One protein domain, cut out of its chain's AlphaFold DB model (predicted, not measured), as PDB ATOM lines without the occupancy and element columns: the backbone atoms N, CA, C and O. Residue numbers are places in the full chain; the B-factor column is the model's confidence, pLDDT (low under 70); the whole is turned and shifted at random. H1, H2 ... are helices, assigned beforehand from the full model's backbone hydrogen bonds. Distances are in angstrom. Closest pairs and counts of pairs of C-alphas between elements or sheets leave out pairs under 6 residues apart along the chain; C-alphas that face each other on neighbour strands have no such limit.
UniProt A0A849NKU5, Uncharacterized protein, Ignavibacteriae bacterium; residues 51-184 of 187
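AT A GLANCE: This is residues 51 to 184 of the 187 residues of an uncharacterized protein of Ignavibacteriae bacterium (UniProt A0A849NKU5). Four long helices, H1, H3, H4 and H7, make a curved row in which each touches the next and runs the opposite way, with H7 crossing H4. The short helices H2, H5 and H6 gather at one end of this row, and beyond them residues 134 to 139 stick out; residues 175 to 184, most of them in H7, also stand free. The printed part has 134 residues with seven named helices, H1 to H7 in order along the chain, and no named strand, in the class all helix. The whole is only just loose, close to compact, with a radius of gyration of the C-alphas of 17.2 A, and is elongated, spanning 59 by 32 by 25 A.

HOW THE PARTS SIT: H1, residues 55 to 74, touches H3, residues 83 to 101, at a shallow tilt of 9 degrees, opposite ways; the closest C-alphas are those of Ile 61 and Val 97, 6.1 A apart. H3 and H4, residues 106 to 133, form a helical hairpin at 36 degrees, only just steep, with the C-alphas of Phe 95 and Tyr 112 closest at 5.4 A; H4 touches H3 with residues 108 to 119 alone. H4 is the hub, touching four helices. It touches H7, residues 161 to 182, opposite ways at a steep tilt of 46 degrees, closest at the C-alphas of Ala 121 and Ala 166, 4.1 A. H5, residues 142 to 146, touches residues 122 to 130 of H4 alone, closest at the C-alphas of Gly 126 and Phe 146, 4.3 A. H5 also touches H2, residues 77 to 80, closest at the C-alphas of Phe 78 and Gly 143, 6.2 A. H6, residues 148 to 156, touches H7 at a steep tilt of 65 degrees, closest at the C-alphas of Ile 151 and Pro 162, 6.5 A. H1 and H7 are apart. Every O i to N i+4 pair is within hydrogen-bond range in H1, H4, H6 and H7; the count is 14 of 15 in H3 and 0 of 1 in H5, which has 2 of 2 O i to N i+3 pairs within range, and H2 is too short for an i+4 pair.

IN THESE COORDINATES: H1 begins at C-alpha 55 (65.173, -18.239, 57.621) and is 28.0 A long. H3 measures 27.0 A, and H4, the longest, 41.0 A, ending at C-alpha 133 (39.305, -23.498, 97.733). H7 measures 30.9 A and ends at C-alpha 182 (38.286, -21.377, 61.000).

THE WHOLE: The two C-alphas farthest apart, those of Leu 52 and Asn 137, are 59.8 A apart. The printed part has no cut, and no link is long. The mean pLDDT of the printed part is 76.9; 36 residues are under 70, among them residues 51 to 58, 75 to 82, 100 to 107 and 135 to 143.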
ATOM      1  N   PHE A  51      71.051 -22.885  58.037       50.94
ATOM      2  CA  PHE A  51      70.535 -21.527  58.293       50.94
ATOM      3  C   PHE A  51      70.234 -20.708  57.021       50.94
ATOM      4  O   PHE A  51      69.427 -19.782  57.057       50.94
ATOM      5  N   LEU A  52      70.871 -21.057  55.900       52.50
ATOM      6  CA  LEU A  52      70.749 -20.394  54.605       52.50
ATOM      7  C   LEU A  52      69.481 -20.754  53.815       52.50
ATOM      8  O   LEU A  52      69.059 -19.936  53.003       52.50
ATOM      9  N   ASP A  53      68.854 -21.910  54.057       60.28
ATOM     10  CA  ASP A  53      67.782 -22.402  53.179       60.28
ATOM     11  C   ASP A  53      66.370 -21.994  53.636       60.28
ATOM     12  O   ASP A  53      65.481 -21.843  52.803       60.28
ATOM     13  N   ASN A  54      66.138 -21.782  54.942       63.19
ATOM     14  CA  ASN A  54      64.803 -21.466  55.487       63.19
ATOM     15  C   ASN A  54      64.846 -20.519  56.712       63.19
ATOM     16  O   ASN A  54      64.638 -20.959  57.853       63.19
ATOM     17  N   PRO A  55      65.060 -19.202  56.519       66.38
ATOM     18  CA  PRO A  55      65.173 -18.239  57.621       66.38
ATOM     19  C   PRO A  55      63.896 -18.130  58.472       66.38
ATOM     20  O   PRO A  55      63.973 -17.896  59.679       66.38
ATOM     21  N   GLU A  56      62.714 -18.356  57.890       69.19
ATOM     22  CA  GLU A  56      61.439 -18.319  58.621       69.19
ATOM     23  C   GLU A  56      61.315 -19.439  59.663       69.19
ATOM     24  O   GLU A  56      60.869 -19.203  60.789       69.19
ATOM     25  N   ILE A  57      61.746 -20.656  59.308       68.44
ATOM     26  CA  ILE A  57      61.730 -21.817  60.208       68.44
ATOM     27  C   ILE A  57      62.700 -21.569  61.364       68.44
ATOM     28  O   ILE A  57      62.349 -21.776  62.528       68.44
ATOM     29  N   PHE A  58      63.887 -21.040  61.060       68.38
ATOM     30  CA  PHE A  58      64.884 -20.692  62.067       68.38
ATOM     31  C   PHE A  58      64.346 -19.675  63.085       68.38
ATOM     32  O   PHE A  58      64.435 -19.908  64.293       68.38
ATOM     33  N   VAL A  59      63.708 -18.589  62.627       72.25
ATOM     34  CA  VAL A  59      63.112 -17.576  63.518       72.25
ATOM     35  C   VAL A  59      62.021 -18.184  64.405       72.25
ATOM     36  O   VAL A  59      62.006 -17.920  65.609       72.25
ATOM     37  N   ARG A  60      61.140 -19.042  63.867       72.44
ATOM     38  CA  ARG A  60      60.107 -19.724  64.676       72.44
ATOM     39  C   ARG A  60      60.711 -20.637  65.742       72.44
ATOM     40  O   ARG A  60      60.216 -20.651  66.871       72.44
ATOM     41  N   ILE A  61      61.770 -21.379  65.412       73.19
ATOM     42  CA  ILE A  61      62.471 -22.255  66.364       73.19
ATOM     43  C   ILE A  61      63.105 -21.425  67.482       73.19
ATOM     44  O   ILE A  61      62.855 -21.697  68.658       73.19
ATOM     45  N   VAL A  62      63.862 -20.380  67.133       75.94
ATOM     46  CA  VAL A  62      64.502 -19.485  68.111       75.94
ATOM     47  C   VAL A  62      63.460 -18.826  69.011       75.94
ATOM     48  O   VAL A  62      63.633 -18.786  70.230       75.94
ATOM     49  N   PHE A  63      62.341 -18.371  68.448       77.75
ATOM     50  CA  PHE A  63      61.253 -17.768  69.216       77.75
ATOM     51  C   PHE A  63      60.614 -18.763  70.199       77.75
ATOM     52  O   PHE A  63      60.439 -18.433  71.374       77.75
ATOM     53  N   LYS A  64      60.337 -20.007  69.776       74.62
ATOM     54  CA  LYS A  64      59.817 -21.066  70.667       74.62
ATOM     55  C   LYS A  64      60.800 -21.420  71.786       74.62
ATOM     56  O   LYS A  64      60.378 -21.558  72.934       74.62
ATOM     57  N   LEU A  65      62.093 -21.534  71.481       77.94
ATOM     58  CA  LEU A  65      63.134 -21.783  72.487       77.94
ATOM     59  C   LEU A  65      63.263 -20.613  73.470       77.94
ATOM     60  O   LEU A  65      63.403 -20.832  74.671       77.94
ATOM     61  N   THR A  66      63.134 -19.378  72.985       78.06
ATOM     62  CA  THR A  66      63.140 -18.174  73.829       78.06
ATOM     63  C   THR A  66      61.936 -18.154  74.770       78.06
ATOM     64  O   THR A  66      62.101 -17.895  75.959       78.06
ATOM     65  N   ILE A  67      60.736 -18.498  74.284       77.06
ATOM     66  CA  ILE A  67      59.543 -18.648  75.132       77.06
ATOM     67  C   ILE A  67      59.752 -19.737  76.184       77.06
ATOM     68  O   ILE A  67      59.372 -19.533  77.331       77.06
ATOM     69  N   LEU A  68      60.357 -20.873  75.830       76.88
ATOM     70  CA  LEU A  68      60.645 -21.944  76.787       76.88
ATOM     71  C   LEU A  68      61.614 -21.478  77.884       76.88
ATOM     72  O   LEU A  68      61.402 -21.762  79.061       76.88
ATOM     73  N   LEU A  69      62.650 -20.729  77.505       78.94
ATOM     74  CA  LEU A  69      63.633 -20.176  78.435       78.94
ATOM     75  C   LEU A  69      63.000 -19.124  79.359       78.94
ATOM     76  O   LEU A  69      63.196 -19.166  80.573       78.94
ATOM     77  N   LEU A  70      62.171 -18.234  78.804       76.44
ATOM     78  CA  LEU A  70      61.383 -17.269  79.573       76.44
ATOM     79  C   LEU A  70      60.369 -17.957  80.482       76.44
ATOM     80  O   LEU A  70      60.208 -17.538  81.622       76.44
ATOM     81  N   ALA A  71      59.718 -19.026  80.021       70.62
ATOM     82  CA  ALA A  71      58.844 -19.835  80.855       70.62
ATOM     83  C   ALA A  71      59.643 -20.405  82.030       70.62
ATOM     84  O   ALA A  71      59.235 -20.224  83.165       70.62
ATOM     85  N   GLY A  72      60.826 -20.976  81.807       69.50
ATOM     86  CA  GLY A  72      61.681 -21.443  82.900       69.50
ATOM     87  C   GLY A  72      62.007 -20.362  83.937       69.50
ATOM     88  O   GLY A  72      61.977 -20.645  85.132       69.50
ATOM     89  N   LEU A  73      62.255 -19.126  83.497       74.62
ATOM     90  CA  LEU A  73      62.637 -18.008  84.366       74.62
ATOM     91  C   LEU A  73      61.450 -17.357  85.101       74.62
ATOM     92  O   LEU A  73      61.585 -16.937  86.247       74.62
ATOM     93  N   LEU A  74      60.300 -17.253  84.432       72.75
ATOM     94  CA  LEU A  74      59.090 -16.593  84.936       72.75
ATOM     95  C   LEU A  74      58.143 -17.562  85.646       72.75
ATOM     96  O   LEU A  74      57.232 -17.124  86.355       72.75
ATOM     97  N   LEU A  75      58.328 -18.870  85.453       69.25
ATOM     98  CA  LEU A  75      57.572 -19.875  86.174       69.25
ATOM     99  C   LEU A  75      57.882 -19.744  87.667       69.25
ATOM    100  O   LEU A  75      59.045 -19.781  88.069       69.25
ATOM    101  N   PRO A  76      56.849 -19.632  88.510       67.56
ATOM    102  CA  PRO A  76      57.048 -19.610  89.944       67.56
ATOM    103  C   PRO A  76      57.850 -20.827  90.436       67.56
ATOM    104  O   PRO A  76      57.668 -21.940  89.932       67.56
ATOM    105  N   ALA A  77      58.667 -20.641  91.476       65.31
ATOM    106  CA  ALA A  77      59.605 -21.651  91.989       65.31
ATOM    107  C   ALA A  77      58.973 -23.026  92.303       65.31
ATOM    108  O   ALA A  77      59.637 -24.054  92.224       65.31
ATOM    109  N   PHE A  78      57.678 -23.083  92.620       60.53
ATOM    110  CA  PHE A  78      56.973 -24.346  92.870       60.53
ATOM    111  C   PHE A  78      56.640 -25.129  91.584       60.53
ATOM    112  O   PHE A  78      56.592 -26.356  91.628       60.53
ATOM    113  N   ILE A  79      56.427 -24.461  90.438       65.06
ATOM    114  CA  ILE A  79      56.260 -25.139  89.138       65.06
ATOM    115  C   ILE A  79      57.610 -25.672  88.672       65.06
ATOM    116  O   ILE A  79      57.680 -26.782  88.150       65.06
ATOM    117  N   GLN A  80      58.685 -24.927  88.944       63.69
ATOM    118  CA  GLN A  80      60.048 -25.364  88.654       63.69
ATOM    119  C   GLN A  80      60.428 -26.666  89.383       63.69
ATOM    120  O   GLN A  80      61.272 -27.403  88.891       63.69
ATOM    121  N   GLN A  81      59.798 -26.985  90.518       68.00
ATOM    122  CA  GLN A  81      60.033 -28.241  91.246       68.00
ATOM    123  C   GLN A  81      59.203 -29.425  90.724       68.00
ATOM    124  O   GLN A  81      59.386 -30.555  91.174       68.00
ATOM    125  N   SER A  82      58.270 -29.197  89.796       68.50
ATOM    126  CA  SER A  82      57.417 -30.254  89.258       68.50
ATOM    127  C   SER A  82      58.085 -30.936  88.065       68.50
ATOM    128  O   SER A  82      58.030 -30.441  86.938       68.50
ATOM    129  N   GLU A  83      58.671 -32.113  88.296       70.38
ATOM    130  CA  GLU A  83      59.266 -32.957  87.243       70.38
ATOM    131  C   GLU A  83      58.278 -33.243  86.101       70.38
ATOM    132  O   GLU A  83      58.640 -33.223  84.927       70.38
ATOM    133  N   PHE A  84      56.999 -33.437  86.433       70.38
ATOM    134  CA  PHE A  84      55.942 -33.684  85.455       70.38
ATOM    135  C   PHE A  84      55.715 -32.497  84.513       70.38
ATOM    136  O   PHE A  84      55.534 -32.683  83.311       70.38
ATOM    137  N   VAL A  85      55.754 -31.271  85.039       71.94
ATOM    138  CA  VAL A  85      55.564 -30.066  84.221       71.94
ATOM    139  C   VAL A  85      56.750 -29.863  83.294       71.94
ATOM    140  O   VAL A  85      56.551 -29.570  82.118       71.94
ATOM    141  N   TRP A  86      57.968 -30.085  83.784       72.88
ATOM    142  CA  TRP A  86      59.158 -30.030  82.942       72.88
ATOM    143  C   TRP A  86      59.158 -31.096  81.859       72.88
ATOM    144  O   TRP A  86      59.485 -30.770  80.725       72.88
ATOM    145  N   MET A  87      58.727 -32.325  82.158       74.00
ATOM    146  CA  MET A  87      58.566 -33.364  81.136       74.00
ATOM    147  C   MET A  87      57.568 -32.950  80.052       74.00
ATOM    148  O   MET A  87      57.857 -33.122  78.869       74.00
ATOM    149  N   ILE A  88      56.420 -32.375  80.425       78.69
ATOM    150  CA  ILE A  88      55.433 -31.890  79.451       78.69
ATOM    151  C   ILE A  88      55.996 -30.728  78.632       78.69
ATOM    152  O   ILE A  88      55.837 -30.724  77.414       78.69
ATOM    153  N   LEU A  89      56.661 -29.761  79.267       77.00
ATOM    154  CA  LEU A  89      57.248 -28.608  78.583       77.00
ATOM    155  C   LEU A  89      58.373 -29.018  77.628       77.00
ATOM    156  O   LEU A  89      58.402 -28.530  76.501       77.00
ATOM    157  N   LEU A  90      59.243 -29.944  78.039       74.12
ATOM    158  CA  LEU A  90      60.292 -30.515  77.192       74.12
ATOM    159  C   LEU A  90      59.708 -31.309  76.028       74.12
ATOM    160  O   LEU A  90      60.143 -31.130  74.895       74.12
ATOM    161  N   ALA A  91      58.710 -32.162  76.273       74.31
ATOM    162  CA  ALA A  91      58.036 -32.885  75.198       74.31
ATOM    163  C   ALA A  91      57.389 -31.899  74.215       74.31
ATOM    164  O   ALA A  91      57.599 -31.987  73.006       74.31
ATOM    165  N   TYR A  92      56.675 -30.901  74.731       76.62
ATOM    166  CA  TYR A  92      56.053 -29.861  73.927       76.62
ATOM    167  C   TYR A  92      57.074 -29.086  73.083       76.62
ATOM    168  O   TYR A  92      56.841 -28.862  71.894       76.62
ATOM    169  N   SER A  93      58.220 -28.711  73.657       74.56
ATOM    170  CA  SER A  93      59.249 -27.958  72.942       74.56
ATOM    171  C   SER A  93      59.994 -28.809  71.924       74.56
ATOM    172  O   SER A  93      60.123 -28.395  70.777       74.56
ATOM    173  N   VAL A  94      60.456 -30.000  72.311       73.44
ATOM    174  CA  VAL A  94      61.239 -30.886  71.441       73.44
ATOM    175  C   VAL A  94      60.379 -31.333  70.269       73.44
ATOM    176  O   VAL A  94      60.719 -31.049  69.124       73.44
ATOM    177  N   PHE A  95      59.215 -31.936  70.525       72.69
ATOM    178  CA  PHE A  95      58.335 -32.368  69.439       72.69
ATOM    179  C   PHE A  95      57.751 -31.181  68.667       72.69
ATOM    180  O   PHE A  95      57.474 -31.309  67.480       72.69
ATOM    181  N   GLY A  96      57.617 -30.011  69.297       71.56
ATOM    182  CA  GLY A  96      57.188 -28.783  68.634       71.56
ATOM    183  C   GLY A  96      58.215 -28.201  67.670       71.56
ATOM    184  O   GLY A  96      57.809 -27.621  66.667       71.56
ATOM    185  N   VAL A  97      59.512 -28.342  67.952       71.12
ATOM    186  CA  VAL A  97      60.599 -27.981  67.027       71.12
ATOM    187  C   VAL A  97      60.689 -29.011  65.910       71.12
ATOM    188  O   VAL A  97      60.682 -28.637  64.742       71.12
ATOM    189  N   VAL A  98      60.677 -30.303  66.253       67.62
ATOM    190  CA  VAL A  98      60.744 -31.380  65.257       67.62
ATOM    191  C   VAL A  98      59.570 -31.297  64.277       67.62
ATOM    192  O   VAL A  98      59.772 -31.447  63.079       67.62
ATOM    193  N   ARG A  99      58.360 -30.965  64.745       70.19
ATOM    194  CA  ARG A  99      57.190 -30.768  63.872       70.19
ATOM    195  C   ARG A  99      57.358 -29.612  62.879       70.19
ATOM    196  O   ARG A  99      56.840 -29.710  61.776       70.19
ATOM    197  N   GLU A 100      58.029 -28.522  63.257       68.50
ATOM    198  CA  GLU A 100      58.266 -27.390  62.337       68.50
ATOM    199  C   GLU A 100      59.281 -27.747  61.246       68.50
ATOM    200  O   GLU A 100      59.166 -27.261  60.127       68.50
ATOM    201  N   VAL A 101      60.255 -28.608  61.556       65.00
ATOM    202  CA  VAL A 101      61.273 -29.063  60.592       65.00
ATOM    203  C   VAL A 101      60.750 -30.217  59.727       65.00
ATOM    204  O   VAL A 101      61.101 -30.350  58.552       65.00
ATOM    205  N   GLU A 102      59.886 -31.061  60.288       63.75
ATOM    206  CA  GLU A 102      59.428 -32.288  59.652       63.75
ATOM    207  C   GLU A 102      57.938 -32.551  59.892       63.75
ATOM    208  O   GLU A 102      57.520 -33.352  60.729       63.75
ATOM    209  N   PHE A 103      57.113 -31.892  59.079       60.28
ATOM    210  CA  PHE A 103      55.650 -31.963  59.164       60.28
ATOM    211  C   PHE A 103      55.048 -33.337  58.803       60.28
ATOM    212  O   PHE A 103      53.865 -33.578  59.036       60.28
ATOM    213  N   ARG A 104      55.840 -34.244  58.210       57.25
ATOM    214  CA  ARG A 104      55.342 -35.480  57.577       57.25
ATOM    215  C   ARG A 104      55.256 -36.704  58.492       57.25
ATOM    216  O   ARG A 104      54.636 -37.689  58.100       57.25
ATOM    217  N   ILE A 105      55.822 -36.677  59.700       65.25
ATOM    218  CA  ILE A 105      55.796 -37.849  60.592       65.25
ATOM    219  C   ILE A 105      54.560 -37.790  61.502       65.25
ATOM    220  O   ILE A 105      54.562 -37.132  62.544       65.25
ATOM    221  N   GLU A 106      53.511 -38.540  61.153       69.25
ATOM    222  CA  GLU A 106      52.238 -38.584  61.900       69.25
ATOM    223  C   GLU A 106      52.411 -38.895  63.395       69.25
ATOM    224  O   GLU A 106      51.720 -38.316  64.236       69.25
ATOM    225  N   ARG A 107      53.371 -39.761  63.760       66.00
ATOM    226  CA  ARG A 107      53.661 -40.082  65.170       66.00
ATOM    227  C   ARG A 107      54.142 -38.869  65.962       66.00
ATOM    228  O   ARG A 107      53.730 -38.697  67.106       66.00
ATOM    229  N   ILE A 108      54.984 -38.028  65.365       70.19
ATOM    230  CA  ILE A 108      55.530 -36.826  66.012       70.19
ATOM    231  C   ILE A 108      54.420 -35.801  66.203       70.19
ATOM    232  O   ILE A 108      54.268 -35.247  67.293       70.19
ATOM    233  N   THR A 109      53.582 -35.630  65.180       74.25
ATOM    234  CA  THR A 109      52.378 -34.804  65.268       74.25
ATOM    235  C   THR A 109      51.457 -35.302  66.379       74.25
ATOM    236  O   THR A 109      51.009 -34.501  67.195       74.25
ATOM    237  N   GLY A 110      51.232 -36.613  66.484       76.44
ATOM    238  CA  GLY A 110      50.460 -37.214  67.571       76.44
ATOM    239  C   GLY A 110      51.021 -36.866  68.950       76.44
ATOM    240  O   GLY A 110      50.308 -36.291  69.771       76.44
ATOM    241  N   ILE A 111      52.303 -37.150  69.201       76.81
ATOM    242  CA  ILE A 111      52.946 -36.900  70.504       76.81
ATOM    243  C   ILE A 111      52.901 -35.412  70.870       76.81
ATOM    244  O   ILE A 111      52.559 -35.063  72.002       76.81
ATOM    245  N   TYR A 112      53.169 -34.526  69.908       80.25
ATOM    246  CA  TYR A 112      53.052 -33.085  70.106       80.25
ATOM    247  C   TYR A 112      51.636 -32.688  70.546       80.25
ATOM    248  O   TYR A 112      51.468 -31.949  71.518       80.25
ATOM    249  N   LEU A 113      50.604 -33.226  69.898       83.62
ATOM    250  CA  LEU A 113      49.213 -32.938  70.249       83.62
ATOM    251  C   LEU A 113      48.812 -33.479  71.616       83.62
ATOM    252  O   LEU A 113      48.151 -32.768  72.373       83.62
ATOM    253  N   TYR A 114      49.244 -34.690  71.955       83.94
ATOM    254  CA  TYR A 114      49.031 -35.242  73.290       83.94
ATOM    255  C   TYR A 114      49.714 -34.388  74.362       83.94
ATOM    256  O   TYR A 114      49.095 -34.091  75.382       83.94
ATOM    257  N   SER A 115      50.944 -33.923  74.119       82.31
ATOM    258  CA  SER A 115      51.660 -33.055  75.062       82.31
ATOM    259  C   SER A 115      50.940 -31.718  75.286       82.31
ATOM    260  O   SER A 115      50.799 -31.285  76.430       82.31
ATOM    261  N   GLN A 116      50.389 -31.111  74.227       84.12
ATOM    262  CA  GLN A 116      49.571 -29.903  74.344       84.12
ATOM    263  C   GLN A 116      48.301 -30.160  75.153       84.12
ATOM    264  O   GLN A 116      48.009 -29.416  76.085       84.12
ATOM    265  N   ALA A 117      47.558 -31.220  74.834       88.69
ATOM    266  CA  ALA A 117      46.337 -31.552  75.557       88.69
ATOM    267  C   ALA A 117      46.609 -31.775  77.056       88.69
ATOM    268  O   ALA A 117      45.879 -31.247  77.893       88.69
ATOM    269  N   LEU A 118      47.690 -32.484  77.399       87.31
ATOM    270  CA  LEU A 118      48.111 -32.707  78.786       87.31
ATOM    271  C   LEU A 118      48.523 -31.413  79.494       87.31
ATOM    272  O   LEU A 118      48.170 -31.219  80.656       87.31
ATOM    273  N   PHE A 119      49.222 -30.508  78.806       86.94
ATOM    274  CA  PHE A 119      49.561 -29.197  79.357       86.94
ATOM    275  C   PHE A 119      48.303 -28.401  79.722       86.94
ATOM    276  O   PHE A 119      48.172 -27.910  80.844       86.94
ATOM    277  N   TYR A 120      47.340 -28.325  78.803       88.31
ATOM    278  CA  TYR A 120      46.071 -27.639  79.042       88.31
ATOM    279  C   TYR A 120      45.243 -28.312  80.141       88.31
ATOM    280  O   TYR A 120      44.643 -27.616  80.961       88.31
ATOM    281  N   ALA A 121      45.252 -29.645  80.210       91.44
ATOM    282  CA  ALA A 121      44.622 -30.394  81.292       91.44
ATOM    283  C   ALA A 121      45.241 -30.049  82.656       91.44
ATOM    284  O   ALA A 121      44.514 -29.805  83.613       91.44
ATOM    285  N   TYR A 122      46.571 -29.971  82.750       88.94
ATOM    286  CA  TYR A 122      47.269 -29.604  83.985       88.94
ATOM    287  C   TYR A 122      46.924 -28.182  84.445       88.94
ATOM    288  O   TYR A 122      46.570 -27.975  85.607       88.94
ATOM    289  N   ILE A 123      46.972 -27.203  83.535       87.44
ATOM    290  CA  ILE A 123      46.608 -25.815  83.853       87.44
ATOM    291  C   ILE A 123      45.144 -25.735  84.295       87.44
ATOM    292  O   ILE A 123      44.841 -25.132  85.326       87.44
ATOM    293  N   GLY A 124      44.245 -26.393  83.561       90.38
ATOM    294  CA  GLY A 124      42.832 -26.481  83.912       90.38
ATOM    295  C   GLY A 124      42.609 -27.108  85.290       90.38
ATOM    296  O   GLY A 124      41.832 -26.580  86.084       90.38
ATOM    297  N   ALA A 125      43.331 -28.181  85.618       89.50
ATOM    298  CA  ALA A 125      43.257 -28.836  86.921       89.50
ATOM    299  C   ALA A 125      43.691 -27.914  88.065       89.50
ATOM    300  O   ALA A 125      43.031 -27.875  89.104       89.50
ATOM    301  N   GLY A 126      44.756 -27.134  87.864       86.25
ATOM    302  CA  GLY A 126      45.213 -26.150  88.844       86.25
ATOM    303  C   GLY A 126      44.194 -25.037  89.089       86.25
ATOM    304  O   GLY A 126      43.931 -24.692  90.241       86.25
ATOM    305  N   PHE A 127      43.535 -24.537  88.038       88.00
ATOM    306  CA  PHE A 127      42.433 -23.580  88.188       88.00
ATOM    307  C   PHE A 127      41.207 -24.192  88.868       88.00
ATOM    308  O   PHE A 127      40.634 -23.567  89.759       88.00
ATOM    309  N   GLY A 128      40.822 -25.417  88.507       87.50
ATOM    310  CA  GLY A 128      39.747 -26.136  89.194       87.50
ATOM    311  C   GLY A 128      40.044 -26.303  90.686       87.50
ATOM    312  O   GLY A 128      39.189 -26.050  91.536       87.50
ATOM    313  N   ASN A 129      41.291 -26.632  91.019       86.25
ATOM    314  CA  ASN A 129      41.744 -26.745  92.397       86.25
ATOM    315  C   ASN A 129      41.707 -25.403  93.146       86.25
ATOM    316  O   ASN A 129      41.192 -25.347  94.264       86.25
ATOM    317  N   LEU A 130      42.164 -24.319  92.513       84.50
ATOM    318  CA  LEU A 130      42.068 -22.956  93.045       84.50
ATOM    319  C   LEU A 130      40.610 -22.588  93.358       84.50
ATOM    320  O   LEU A 130      40.307 -22.198  94.483       84.50
ATOM    321  N   ILE A 131      39.700 -22.787  92.399       86.38
ATOM    322  CA  ILE A 131      38.269 -22.480  92.549       86.38
ATOM    323  C   ILE A 131      37.654 -23.269  93.707       86.38
ATOM    324  O   ILE A 131      36.882 -22.712  94.484       86.38
ATOM    325  N   SER A 132      38.021 -24.541  93.866       85.31
ATOM    326  CA  SER A 132      37.486 -25.397  94.935       85.31
ATOM    327  C   SER A 132      37.835 -24.937  96.356       85.31
ATOM    328  O   SER A 132      37.195 -25.353  97.324       85.31
ATOM    329  N   HIS A 133      38.841 -24.071  96.475       77.62
ATOM    330  CA  HIS A 133      39.305 -23.498  97.733       77.62
ATOM    331  C   HIS A 133      38.959 -22.013  97.883       77.62
ATOM    332  O   HIS A 133      39.122 -21.460  98.973       77.62
ATOM    333  N   THR A 134      38.429 -21.374  96.838       76.94
ATOM    334  CA  THR A 134      37.906 -20.009  96.909       76.94
ATOM    335  C   THR A 134      36.783 -19.944  97.949       76.94
ATOM    336  O   THR A 134      35.802 -20.678  97.865       76.94
ATOM    337  N   GLY A 135      36.930 -19.073  98.952       63.31
ATOM    338  CA  GLY A 135      35.957 -18.911 100.043       63.31
ATOM    339  C   GLY A 135      36.229 -19.745 101.303       63.31
ATOM    340  O   GLY A 135      35.456 -19.659 102.254       63.31
ATOM    341  N   ARG A 136      37.321 -20.525 101.360       66.88
ATOM    342  CA  ARG A 136      37.789 -21.168 102.604       66.88
ATOM    343  C   ARG A 136      38.751 -20.240 103.362       66.88
ATOM    344  O   ARG A 136      39.561 -19.558 102.749       66.88
ATOM    345  N   ASN A 137      38.727 -20.273 104.698       49.31
ATOM    346  CA  ASN A 137      39.556 -19.421 105.579       49.31
ATOM    347  C   ASN A 137      41.073 -19.727 105.557       49.31
ATOM    348  O   ASN A 137      41.829 -19.140 106.326       49.31
ATOM    349  N   TYR A 138      41.531 -20.639 104.695       54.94
ATOM    350  CA  TYR A 138      42.940 -20.995 104.548       54.94
ATOM    351  C   TYR A 138      43.469 -20.449 103.223       54.94
ATOM    352  O   TYR A 138      43.137 -20.956 102.153       54.94
ATOM    353  N   TYR A 139      44.314 -19.421 103.302       57.50
ATOM    354  CA  TYR A 139      44.996 -18.863 102.140       57.50
ATOM    355  C   TYR A 139      46.267 -19.660 101.848       57.50
ATOM    356  O   TYR A 139      47.323 -19.412 102.428       57.50
ATOM    357  N   TYR A 140      46.175 -20.619 100.930       64.00
ATOM    358  CA  TYR A 140      47.369 -21.176 100.303       64.00
ATOM    359  C   TYR A 140      47.889 -20.213  99.236       64.00
ATOM    360  O   TYR A 140      47.110 -19.543  98.552       64.00
ATOM    361  N   SER A 141      49.213 -20.162  99.063       65.69
ATOM    362  CA  SER A 141      49.799 -19.470  97.911       65.69
ATOM    363  C   SER A 141      49.224 -20.045  96.611       65.69
ATOM    364  O   SER A 141      48.955 -21.247  96.539       65.69
ATOM    365  N   ILE A 142      49.076 -19.207  95.573       64.19
ATOM    366  CA  ILE A 142      48.538 -19.617  94.260       64.19
ATOM    367  C   ILE A 142      49.213 -20.898  93.761       64.19
ATOM    368  O   ILE A 142      48.576 -21.761  93.167       64.19
ATOM    369  N   GLY A 143      50.496 -21.059  94.065       62.84
ATOM    370  CA  GLY A 143      51.244 -22.209  93.613       62.84
ATOM    371  C   GLY A 143      50.918 -23.547  94.210       62.84
ATOM    372  O   GLY A 143      51.127 -24.575  93.568       62.84
ATOM    373  N   TYR A 144      50.363 -23.543  95.410       70.81
ATOM    374  CA  TYR A 144      49.953 -24.773  96.048       70.81
ATOM    375  C   TYR A 144      48.849 -25.460  95.236       70.81
ATOM    376  O   TYR A 144      48.884 -26.673  95.063       70.81
ATOM    377  N   TYR A 145      47.945 -24.683  94.626       71.38
ATOM    378  CA  TYR A 145      46.840 -25.200  93.813       71.38
ATOM    379  C   TYR A 145      47.285 -25.879  92.518       71.38
ATOM    380  O   TYR A 145      46.588 -26.766  92.032       71.38
ATOM    381  N   PHE A 146      48.454 -25.507  91.994       75.38
ATOM    382  CA  PHE A 146      49.041 -26.106  90.797       75.38
ATOM    383  C   PHE A 146      50.018 -27.244  91.130       75.38
ATOM    384  O   PHE A 146      50.513 -27.915  90.233       75.38
ATOM    385  N   ASN A 147      50.294 -27.524  92.408       79.69
ATOM    386  CA  ASN A 147      51.134 -28.658  92.773       79.69
ATOM    387  C   ASN A 147      50.432 -29.980  92.419       79.69
ATOM    388  O   ASN A 147      49.337 -30.261  92.901       79.69
ATOM    389  N   ILE A 148      51.086 -30.826  91.621       78.00
ATOM    390  CA  ILE A 148      50.463 -32.053  91.121       78.00
ATOM    391  C   ILE A 148      50.111 -33.051  92.230       78.00
ATOM    392  O   ILE A 148      49.047 -33.663  92.184       78.00
ATOM    393  N   LYS A 149      50.951 -33.169  93.268       80.12
ATOM    394  CA  LYS A 149      50.666 -34.029  94.427       80.12
ATOM    395  C   LYS A 149      49.436 -33.521  95.171       80.12
ATOM    396  O   LYS A 149      48.602 -34.319  95.589       80.12
ATOM    397  N   PHE A 150      49.305 -32.201  95.291       79.06
ATOM    398  CA  PHE A 150      48.145 -31.586  95.922       79.06
ATOM    399  C   PHE A 150      46.872 -31.786  95.089       79.06
ATOM    400  O   PHE A 150      45.874 -32.259  95.628       79.06
ATOM    401  N   ILE A 151      46.926 -31.548  93.775       82.12
ATOM    402  CA  ILE A 151      45.816 -31.810  92.844       82.12
ATOM    403  C   ILE A 151      45.334 -33.261  92.965       82.12
ATOM    404  O   ILE A 151      44.146 -33.496  93.170       82.12
ATOM    405  N   PHE A 152      46.243 -34.239  92.902       83.19
ATOM    406  CA  PHE A 152      45.872 -35.651  93.037       83.19
ATOM    407  C   PHE A 152      45.304 -35.982  94.418       83.19
ATOM    408  O   PHE A 152      44.347 -36.750  94.511       83.19
ATOM    409  N   SER A 153      45.847 -35.387  95.484       82.00
ATOM    410  CA  SER A 153      45.313 -35.584  96.834       82.00
ATOM    411  C   SER A 153      43.882 -35.058  96.976       82.00
ATOM    412  O   SER A 153      43.065 -35.700  97.630       82.00
ATOM    413  N   GLU A 154      43.549 -33.946  96.320       82.38
ATOM    414  CA  GLU A 154      42.201 -33.374  96.329       82.38
ATOM    415  C   GLU A 154      41.219 -34.225  95.515       82.38
ATOM    416  O   GLU A 154      40.121 -34.511  95.990       82.38
ATOM    417  N   ILE A 155      41.636 -34.741  94.355       84.31
ATOM    418  CA  ILE A 155      40.835 -35.714  93.589       84.31
ATOM    419  C   ILE A 155      40.566 -36.971  94.433       84.31
ATOM    420  O   ILE A 155      39.431 -37.447  94.494       84.31
ATOM    421  N   GLY A 156      41.579 -37.476  95.145       82.69
ATOM    422  CA  GLY A 156      41.438 -38.611  96.065       82.69
ATOM    423  C   GLY A 156      40.514 -38.336  97.258       82.69
ATOM    424  O   GLY A 156      39.917 -39.262  97.799       82.69
ATOM    425  N   ARG A 157      40.338 -37.064  97.635       83.50
ATOM    426  CA  ARG A 157      39.380 -36.601  98.655       83.50
ATOM    427  C   ARG A 157      37.971 -36.361  98.102       83.50
ATOM    428  O   ARG A 157      37.163 -35.731  98.779       83.50
ATOM    429  N   LEU A 158      37.670 -36.853  96.896       85.00
ATOM    430  CA  LEU A 158      36.389 -36.678  96.197       85.00
ATOM    431  C   LEU A 158      36.081 -35.221  95.812       85.00
ATOM    432  O   LEU A 158      34.942 -34.889  95.483       85.00
ATOM    433  N   ASN A 159      37.085 -34.341  95.798       85.38
ATOM    434  CA  ASN A 159      36.934 -33.012  95.225       85.38
ATOM    435  C   ASN A 159      36.982 -33.135  93.695       85.38
ATOM    436  O   ASN A 159      38.035 -33.374  93.105       85.38
ATOM    437  N   ALA A 160      35.826 -33.000  93.044       90.00
ATOM    438  CA  ALA A 160      35.711 -33.156  91.594       90.00
ATOM    439  C   ALA A 160      36.197 -31.926  90.809       90.00
ATOM    440  O   ALA A 160      36.458 -32.031  89.612       90.00
ATOM    441  N   LEU A 161      36.337 -30.759  91.447       90.88
ATOM    442  CA  LEU A 161      36.663 -29.507  90.758       90.88
ATOM    443  C   LEU A 161      38.013 -29.521  90.015       90.88
ATOM    444  O   LEU A 161      38.034 -29.046  88.879       90.88
ATOM    445  N   PRO A 162      39.117 -30.081  90.550       90.94
ATOM    446  CA  PRO A 162      40.345 -30.253  89.774       90.94
ATOM    447  C   PRO A 162      40.146 -31.133  88.529       90.94
ATOM    448  O   PRO A 162      40.680 -30.829  87.467       90.94
ATOM    449  N   LEU A 163      39.334 -32.193  88.620       91.69
ATOM    450  CA  LEU A 163      39.040 -33.065  87.478       91.69
ATOM    451  C   LEU A 163      38.191 -32.344  86.420       91.69
ATOM    452  O   LEU A 163      38.506 -32.398  85.232       91.69
ATOM    453  N   VAL A 164      37.152 -31.621  86.846       93.06
ATOM    454  CA  VAL A 164      36.329 -30.777  85.962       93.06
ATOM    455  C   VAL A 164      37.190 -29.709  85.290       93.06
ATOM    456  O   VAL A 164      37.076 -29.495  84.085       93.06
ATOM    457  N   GLY A 165      38.102 -29.092  86.042       93.12
ATOM    458  CA  GLY A 165      39.077 -28.142  85.520       93.12
ATOM    459  C   GLY A 165      39.973 -28.757  84.443       93.12
ATOM    460  O   GLY A 165      40.161 -28.150  83.391       93.12
ATOM    461  N   ALA A 166      40.469 -29.979  84.652       92.88
ATOM    462  CA  ALA A 166      41.278 -30.688  83.660       92.88
ATOM    463  C   ALA A 166      40.507 -30.933  82.353       92.88
ATOM    464  O   ALA A 166      41.016 -30.656  81.265       92.88
ATOM    465  N   ILE A 167      39.258 -31.396  82.460       93.88
ATOM    466  CA  ILE A 167      38.370 -31.627  81.312       93.88
ATOM    467  C   ILE A 167      38.092 -30.311  80.576       93.88
ATOM    468  O   ILE A 167      38.195 -30.258  79.351       93.88
ATOM    469  N   ALA A 168      37.800 -29.233  81.309       93.88
ATOM    470  CA  ALA A 168      37.591 -27.907  80.734       93.88
ATOM    471  C   ALA A 168      38.850 -27.386  80.020       93.88
ATOM    472  O   ALA A 168      38.743 -26.816  78.936       93.88
ATOM    473  N   GLY A 169      40.039 -27.637  80.574       93.12
ATOM    474  CA  GLY A 169      41.319 -27.319  79.940       93.12
ATOM    475  C   GLY A 169      41.496 -28.023  78.591       93.12
ATOM    476  O   GLY A 169      41.816 -27.375  77.594       93.12
ATOM    477  N   ILE A 170      41.208 -29.327  78.522       93.88
ATOM    478  CA  ILE A 170      41.221 -30.084  77.257       93.88
ATOM    479  C   ILE A 170      40.180 -29.521  76.277       93.88
ATOM    480  O   ILE A 170      40.474 -29.348  75.093       93.88
ATOM    481  N   GLY A 171      38.979 -29.188  76.759       92.38
ATOM    482  CA  GLY A 171      37.936 -28.550  75.953       92.38
ATOM    483  C   GLY A 171      38.390 -27.219  75.348       92.38
ATOM    484  O   GLY A 171      38.208 -26.996  74.151       92.38
ATOM    485  N   LEU A 172      39.058 -26.374  76.139       92.00
ATOM    486  CA  LEU A 172      39.645 -25.111  75.685       92.00
ATOM    487  C   LEU A 172      40.709 -25.344  74.604       92.00
ATOM    488  O   LEU A 172      40.731 -24.634  73.600       92.00
ATOM    489  N   PHE A 173      41.571 -26.348  74.775       92.50
ATOM    490  CA  PHE A 173      42.564 -26.719  73.766       92.50
ATOM    491  C   PHE A 173      41.910 -27.089  72.426       92.50
ATOM    492  O   PHE A 173      42.309 -26.574  71.378       92.50
ATOM    493  N   ILE A 174      40.881 -27.942  72.455       92.06
ATOM    494  CA  ILE A 174      40.135 -28.340  71.253       92.06
ATOM    495  C   ILE A 174      39.483 -27.112  70.610       92.06
ATOM    496  O   ILE A 174      39.639 -26.893  69.409       92.06
ATOM    497  N   PHE A 175      38.818 -26.278  71.411       90.38
ATOM    498  CA  PHE A 175      38.164 -25.055  70.953       90.38
ATOM    499  C   PHE A 175      39.141 -24.092  70.264       90.38
ATOM    500  O   PHE A 175      38.884 -23.648  69.145       90.38
ATOM    501  N   MET A 176      40.307 -23.843  70.867       87.38
ATOM    502  CA  MET A 176      41.352 -22.994  70.284       87.38
ATOM    503  C   MET A 176      41.861 -23.531  68.942       87.38
ATOM    504  O   MET A 176      42.139 -22.750  68.031       87.38
ATOM    505  N   ARG A 177      41.966 -24.857  68.772       85.81
ATOM    506  CA  ARG A 177      42.342 -25.443  67.473       85.81
ATOM    507  C   ARG A 177      41.251 -25.287  66.427       85.81
ATOM    508  O   ARG A 177      41.572 -25.013  65.272       85.81
ATOM    509  N   VAL A 178      39.990 -25.455  66.814       87.19
ATOM    510  CA  VAL A 178      38.852 -25.235  65.913       87.19
ATOM    511  C   VAL A 178      38.838 -23.782  65.438       87.19
ATOM    512  O   VAL A 178      38.753 -23.554  64.235       87.19
ATOM    513  N   ILE A 179      39.030 -22.818  66.343       85.69
ATOM    514  CA  ILE A 179      39.134 -21.395  65.986       85.69
ATOM    515  C   ILE A 179      40.275 -21.146  65.001       85.69
ATOM    516  O   ILE A 179      40.042 -20.539  63.961       85.69
ATOM    517  N   LYS A 180      41.488 -21.644  65.275       83.44
ATOM    518  CA  LYS A 180      42.628 -21.466  64.357       83.44
ATOM    519  C   LYS A 180      42.352 -22.013  62.959       83.44
ATOM    520  O   LYS A 180      42.710 -21.380  61.972       83.44
ATOM    521  N   LYS A 181      41.673 -23.161  62.874       83.75
ATOM    522  CA  LYS A 181      41.269 -23.757  61.596       83.75
ATOM    523  C   LYS A 181      40.242 -22.891  60.855       83.75
ATOM    524  O   LYS A 181      40.320 -22.781  59.639       83.75
ATOM    525  N   ILE A 182      39.299 -22.281  61.574       82.38
ATOM    526  CA  ILE A 182      38.286 -21.377  61.000       82.38
ATOM    527  C   ILE A 182      38.920 -20.063  60.523       82.38
ATOM    528  O   ILE A 182      38.537 -19.551  59.477       82.38
ATOM    529  N   LEU A 183      39.899 -19.535  61.261       82.06
ATOM    530  CA  LEU A 183      40.602 -18.291  60.929       82.06
ATOM    531  C   LEU A 183      41.615 -18.435  59.779       82.06
ATOM    532  O   LEU A 183      42.239 -17.450  59.400       82.06
ATOM    533  N   GLY A 184      41.794 -19.636  59.222       65.88
ATOM    534  CA  GLY A 184      42.760 -19.883  58.149       65.88
ATOM    535  C   GLY A 184      44.224 -19.816  58.600       65.88
ATOM    536  O   GLY A 184      45.120 -19.877  57.766       65.88
TER     537      GLY A 184